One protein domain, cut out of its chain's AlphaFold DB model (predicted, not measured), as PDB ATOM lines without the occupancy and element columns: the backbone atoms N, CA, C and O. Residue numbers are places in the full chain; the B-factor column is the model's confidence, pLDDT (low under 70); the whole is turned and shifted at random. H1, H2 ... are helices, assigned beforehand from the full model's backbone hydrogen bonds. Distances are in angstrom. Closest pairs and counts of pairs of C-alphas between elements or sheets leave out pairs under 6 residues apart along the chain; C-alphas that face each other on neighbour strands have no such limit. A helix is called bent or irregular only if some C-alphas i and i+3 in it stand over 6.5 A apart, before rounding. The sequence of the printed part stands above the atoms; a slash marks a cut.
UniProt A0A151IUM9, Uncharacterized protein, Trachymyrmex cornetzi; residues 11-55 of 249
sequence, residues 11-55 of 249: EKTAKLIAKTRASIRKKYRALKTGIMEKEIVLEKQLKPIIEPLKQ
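What this domain is: This is residues 11 to 55 of the 249 residues of an uncharacterized protein of Trachymyrmex cornetzi (UniProt A0A151IUM9). A long straight helix, H1, meets a second helix, H2, near a tight link to make a wide-open V, and H2 bends again toward its far end. The 45 printed residues hold two named helices, H1 then H2, and no named strand: all helix. The whole is extended, with a radius of gyration of the C-alphas of 17.0 A and spans of 51 by 24 by 8 A.

Where its parts are: Find C-alpha 11 at (-105.196, -72.040, 84.197); from there H1, residues 11 to 32, runs 31.4 A. H2, residues 35 to 55, was assigned as one helix by its hydrogen bonds but is bent: C-alphas 45 and 48 are 6.8 A apart. Its arms are H2a, residues 35 to 45, 15.2 A, and H2b, residues 48 to 55, ending at C-alpha 55, (-103.755, -56.203, 132.752).

How they stand to each other: Look at Ala 30 and Met 36: their C-alphas, the closest of H1 and H2a, are 5.9 A apart. These two are close but not clearly touching, at a steep tilt of 58 degrees, the same way. H2b stands to H2a at a steep tilt of 69 degrees, only just short of about perpendicular. H1 and H2b are apart. Every O i to N i+4 pair is within hydrogen-bond range in H1 and H2a, and 3 of 4 in H2b.

The domain as a whole: The C-alphas of Glu 11 and Leu 53, the two farthest apart, are 51.2 A apart. The printed part has no cut, and no printed residue is under 70 in pLDDT.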
ATOM      1  N   GLU A  11    -106.206 -72.902  83.583       86.88
ATOM      2  CA  GLU A  11    -105.196 -72.040  84.197       86.88
ATOM      3  C   GLU A  11    -105.578 -71.639  85.629       86.88
ATOM      4  O   GLU A  11    -104.800 -71.826  86.566       86.88
ATOM      5  N   LYS A  12    -106.828 -71.204  85.843       92.75
ATOM      6  CA  LYS A  12    -107.348 -70.908  87.191       92.75
ATOM      7  C   LYS A  12    -107.264 -72.122  88.114       92.75
ATOM      8  O   LYS A  12    -106.881 -71.998  89.277       92.75
ATOM      9  N   THR A  13    -107.594 -73.303  87.592       93.94
ATOM     10  CA  THR A  13    -107.501 -74.558  88.348       93.94
ATOM     11  C   THR A  13    -106.047 -74.878  88.705       93.94
ATOM     12  O   THR A  13    -105.759 -75.187  89.859       93.94
ATOM     13  N   ALA A  14    -105.118 -74.739  87.756       89.94
ATOM     14  CA  ALA A  14    -103.692 -74.959  87.984       89.94
ATOM     15  C   ALA A  14    -103.126 -74.000  89.044       89.94
ATOM     16  O   ALA A  14    -102.448 -74.443  89.973       89.94
ATOM     17  N   LYS A  15    -103.488 -72.710  88.990       94.06
ATOM     18  CA  LYS A  15    -103.073 -71.702  89.983       94.06
ATOM     19  C   LYS A  15    -103.590 -72.037  91.389       94.06
ATOM     20  O   LYS A  15    -102.849 -71.938  92.369       94.06
ATOM     21  N   LEU A  16    -104.833 -72.513  91.508       94.12
ATOM     22  CA  LEU A  16    -105.398 -72.978  92.783       94.12
ATOM     23  C   LEU A  16    -104.698 -74.233  93.320       94.12
ATOM     24  O   LEU A  16    -104.443 -74.323  94.526       94.12
ATOM     25  N   ILE A  17    -104.345 -75.177  92.444       94.25
ATOM     26  CA  ILE A  17    -103.577 -76.373  92.814       94.25
ATOM     27  C   ILE A  17    -102.183 -75.967  93.306       94.25
ATOM     28  O   ILE A  17    -101.758 -76.410  94.375       94.25
ATOM     29  N   ALA A  18    -101.506 -75.058  92.600       92.44
ATOM     30  CA  ALA A  18    -100.192 -74.541  92.980       92.44
ATOM     31  C   ALA A  18    -100.215 -73.817  94.343       92.44
ATOM     32  O   ALA A  18     -99.340 -74.017  95.191       92.44
ATOM     33  N   LYS A  19    -101.261 -73.031  94.612       95.56
ATOM     34  CA  LYS A  19    -101.432 -72.354  95.906       95.56
ATOM     35  C   LYS A  19    -101.722 -73.340  97.041       95.56
ATOM     36  O   LYS A  19    -101.193 -73.210  98.150       95.56
ATOM     37  N   THR A  20    -102.534 -74.355  96.753       96.12
ATOM     38  CA  THR A  20    -102.887 -75.400  97.719       96.12
ATOM     39  C   THR A  20    -101.673 -76.264  98.063       96.12
ATOM     40  O   THR A  20    -101.388 -76.441  99.248       96.12
ATOM     41  N   ARG A  21    -100.888 -76.718  97.071       92.62
ATOM     42  CA  ARG A  21     -99.656 -77.496  97.324       92.62
ATOM     43  C   ARG A  21     -98.658 -76.706  98.170       92.62
ATOM     44  O   ARG A  21     -98.107 -77.250  99.124       92.62
ATOM     45  N   ALA A  22     -98.473 -75.413  97.886       91.50
ATOM     46  CA  ALA A  22     -97.556 -74.562  98.641       91.50
ATOM     47  C   ALA A  22     -97.990 -74.447 100.113       91.50
ATOM     48  O   ALA A  22     -97.181 -74.613 101.027       91.50
ATOM     49  N   SER A  23     -99.292 -74.266 100.344       91.75
ATOM     50  CA  SER A  23     -99.875 -74.215 101.690       91.75
ATOM     51  C   SER A  23     -99.712 -75.540 102.448       91.75
ATOM     52  O   SER A  23     -99.358 -75.535 103.630       91.75
ATOM     53  N   ILE A  24     -99.907 -76.681 101.774       94.00
ATOM     54  CA  ILE A  24     -99.715 -78.019 102.357       94.00
ATOM     55  C   ILE A  24     -98.249 -78.241 102.740       94.00
ATOM     56  O   ILE A  24     -97.971 -78.632 103.875       94.00
ATOM     57  N   ARG A  25     -97.303 -77.930 101.845       93.25
ATOM     58  CA  ARG A  25     -95.863 -78.047 102.126       93.25
ATOM     59  C   ARG A  25     -95.447 -77.197 103.322       93.25
ATOM     60  O   ARG A  25     -94.743 -77.684 104.206       93.25
ATOM     61  N   LYS A  26     -95.931 -75.953 103.399       89.75
ATOM     62  CA  LYS A  26     -95.680 -75.060 104.540       89.75
ATOM     63  C   LYS A  26     -96.190 -75.664 105.852       89.75
ATOM     64  O   LYS A  26     -95.455 -75.688 106.840       89.75
ATOM     65  N   LYS A  27     -97.410 -76.213 105.854       90.50
ATOM     66  CA  LYS A  27     -97.986 -76.893 107.025       90.50
ATOM     67  C   LYS A  27     -97.175 -78.130 107.423       90.50
ATOM     68  O   LYS A  27     -96.888 -78.306 108.604       90.50
ATOM     69  N   TYR A  28     -96.769 -78.954 106.459       91.50
ATOM     70  CA  TYR A  28     -95.942 -80.134 106.712       91.50
ATOM     71  C   TYR A  28     -94.589 -79.762 107.327       91.50
ATOM     72  O   TYR A  28     -94.198 -80.346 108.335       91.50
ATOM     73  N   ARG A  29     -93.906 -78.739 106.796       87.38
ATOM     74  CA  ARG A  29     -92.644 -78.243 107.368       87.38
ATOM     75  C   ARG A  29     -92.827 -77.757 108.808       87.38
ATOM     76  O   ARG A  29     -92.017 -78.108 109.663       87.38
ATOM     77  N   ALA A  30     -93.902 -77.022 109.103       83.06
ATOM     78  CA  ALA A  30     -94.206 -76.550 110.460       83.06
ATOM     79  C   ALA A  30     -94.478 -77.695 111.455       83.06
ATOM     80  O   ALA A  30     -94.080 -77.610 112.618       83.06
ATOM     81  N   LEU A  31     -95.125 -78.771 110.993       82.25
ATOM     82  CA  LEU A  31     -95.341 -79.990 111.779       82.25
ATOM     83  C   LEU A  31     -94.033 -80.761 111.991       82.25
ATOM     84  O   LEU A  31     -93.685 -81.078 113.121       82.25
ATOM     85  N   LYS A  32     -93.263 -80.991 110.923       80.62
ATOM     86  CA  LYS A  32     -91.994 -81.736 110.956       80.62
ATOM     87  C   LYS A  32     -90.944 -81.087 111.860       80.62
ATOM     88  O   LYS A  32     -90.191 -81.777 112.534       80.62
ATOM     89  N   THR A  33     -90.882 -79.758 111.875       77.38
ATOM     90  CA  THR A  33     -89.937 -78.989 112.708       77.38
ATOM     91  C   THR A  33     -90.404 -78.826 114.160       77.38
ATOM     92  O   THR A  33     -89.699 -78.217 114.974       77.38
ATOM     93  N   GLY A  34     -91.594 -79.342 114.501       75.38
ATOM     94  CA  GLY A  34     -92.212 -79.189 115.818       75.38
ATOM     95  C   GLY A  34     -92.523 -77.733 116.176       75.38
ATOM     96  O   GLY A  34     -92.727 -77.428 117.349       75.38
ATOM     97  N   ILE A  35     -92.531 -76.810 115.201       78.44
ATOM     98  CA  ILE A  35     -92.811 -75.382 115.436       78.44
ATOM     99  C   ILE A  35     -94.237 -75.217 115.964       78.44
ATOM    100  O   ILE A  35     -94.445 -74.496 116.935       78.44
ATOM    101  N   MET A  36     -95.195 -75.947 115.386       75.12
ATOM    102  CA  MET A  36     -96.596 -75.906 115.815       75.12
ATOM    103  C   MET A  36     -96.790 -76.474 117.226       75.12
ATOM    104  O   MET A  36     -97.543 -75.920 118.020       75.12
ATOM    105  N   GLU A  37     -96.085 -77.553 117.573       80.31
ATOM    106  CA  GLU A  37     -96.142 -78.126 118.923       80.31
ATOM    107  C   GLU A  37     -95.545 -77.168 119.954       80.31
ATOM    108  O   GLU A  37     -96.140 -76.952 121.008       80.31
ATOM    109  N   LYS A  38     -94.414 -76.528 119.628       82.81
ATOM    110  CA  LYS A  38     -93.798 -75.496 120.471       82.81
ATOM    111  C   LYS A  38     -94.728 -74.300 120.666       82.81
ATOM    112  O   LYS A  38     -94.876 -73.852 121.795       82.81
ATOM    113  N   GLU A  39     -95.375 -73.813 119.609       82.75
ATOM    114  CA  GLU A  39     -96.337 -72.703 119.684       82.75
ATOM    115  C   GLU A  39     -97.545 -73.055 120.566       82.75
ATOM    116  O   GLU A  39     -97.880 -72.293 121.472       82.75
ATOM    117  N   ILE A  40     -98.128 -74.248 120.393       83.25
ATOM    118  CA  ILE A  40     -99.244 -74.735 121.222       83.25
ATOM    119  C   ILE A  40     -98.827 -74.889 122.693       83.25
ATOM    120  O   ILE A  40     -99.595 -74.544 123.594       83.25
ATOM    121  N   VAL A  41     -97.637 -75.431 122.965       85.19
ATOM    122  CA  VAL A  41     -97.124 -75.602 124.336       85.19
ATOM    123  C   VAL A  41     -96.843 -74.246 124.983       85.19
ATOM    124  O   VAL A  41     -97.264 -74.027 126.119       85.19
ATOM    125  N   LEU A  42     -96.208 -73.321 124.260       82.44
ATOM    126  CA  LEU A  42     -95.953 -71.957 124.730       82.44
ATOM    127  C   LEU A  42     -97.257 -71.212 125.016       82.44
ATOM    128  O   LEU A  42     -97.376 -70.600 126.075       82.44
ATOM    129  N   GLU A  43     -98.252 -71.298 124.131       84.00
ATOM    130  CA  GLU A  43     -99.552 -70.670 124.364       84.00
ATOM    131  C   GLU A  43    -100.220 -71.254 125.613       84.00
ATOM    132  O   GLU A  43    -100.654 -70.509 126.486       84.00
ATOM    133  N   LYS A  44    -100.246 -72.579 125.773       89.50
ATOM    134  CA  LYS A  44    -100.853 -73.207 126.958       89.50
ATOM    135  C   LYS A  44    -100.145 -72.840 128.261       89.50
ATOM    136  O   LYS A  44    -100.814 -72.615 129.267       89.50
ATOM    137  N   GLN A  45     -98.814 -72.817 128.260       90.25
ATOM    138  CA  GLN A  45     -98.031 -72.613 129.481       90.25
ATOM    139  C   GLN A  45     -97.895 -71.142 129.863       90.25
ATOM    140  O   GLN A  45     -97.918 -70.817 131.048       90.25
ATOM    141  N   LEU A  46     -97.756 -70.249 128.884       88.81
ATOM    142  CA  LEU A  46     -97.430 -68.849 129.148       88.81
ATOM    143  C   LEU A  46     -98.658 -67.937 129.140       88.81
ATOM    144  O   LEU A  46     -98.635 -66.908 129.810       88.81
ATOM    145  N   LYS A  47     -99.758 -68.297 128.467       88.62
ATOM    146  CA  LYS A  47    -100.985 -67.474 128.428       88.62
ATOM    147  C   LYS A  47    -101.597 -67.187 129.811       88.62
ATOM    148  O   LYS A  47    -101.957 -66.033 130.031       88.62
ATOM    149  N   PRO A  48    -101.637 -68.133 130.777       91.56
ATOM    150  CA  PRO A  48    -102.113 -67.849 132.136       91.56
ATOM    151  C   PRO A  48    -101.266 -66.821 132.899       91.56
ATOM    152  O   PRO A  48    -101.755 -66.228 133.853       91.56
ATOM    153  N   ILE A  49    -100.006 -66.619 132.497       91.31
ATOM    154  CA  ILE A  49     -99.067 -65.685 133.134       91.31
ATOM    155  C   ILE A  49     -99.057 -64.347 132.382       91.31
ATOM    156  O   ILE A  49     -99.092 -63.284 132.994       91.31
ATOM    157  N   ILE A  50     -99.049 -64.389 131.048       88.06
ATOM    158  CA  ILE A  50     -98.980 -63.204 130.185       88.06
ATOM    159  C   ILE A  50    -100.252 -62.350 130.303       88.06
ATOM    160  O   ILE A  50    -100.148 -61.125 130.367       88.06
ATOM    161  N   GLU A  51    -101.440 -62.963 130.354       87.44
ATOM    162  CA  GLU A  51    -102.711 -62.222 130.397       87.44
ATOM    163  C   GLU A  51    -102.863 -61.352 131.666       87.44
ATOM    164  O   GLU A  51    -103.116 -60.152 131.526       87.44
ATOM    165  N   PRO A  52    -102.628 -61.859 132.898       90.50
ATOM    166  CA  PRO A  52    -102.618 -61.015 134.095       90.50
ATOM    167  C   PRO A  52    -101.564 -59.903 134.050       90.50
ATOM    168  O   PRO A  52    -101.857 -58.764 134.411       90.50
ATOM    169  N   LEU A  53    -100.350 -60.193 133.562       86.31
ATOM    170  CA  LEU A  53     -99.283 -59.190 133.451       86.31
ATOM    171  C   LEU A  53     -99.661 -58.052 132.496       86.31
ATOM    172  O   LEU A  53     -99.356 -56.890 132.766       86.31
ATOM    173  N   LYS A  54    -100.377 -58.360 131.412       85.38
ATOM    174  CA  LYS A  54    -100.894 -57.361 130.472       85.38
ATOM    175  C   LYS A  54    -101.943 -56.453 131.116       85.38
ATOM    176  O   LYS A  54    -101.956 -55.255 130.841       85.38
ATOM    177  N   GLN A  55    -102.788 -56.997 131.993       84.81
ATOM    178  CA  GLN A  55    -103.755 -56.203 132.752       84.81
ATOM    179  C   GLN A  55    -103.057 -55.275 133.749       84.81
ATOM    180  O   GLN A  55    -103.410 -54.101 133.791       84.81
TER     181      GLN A  55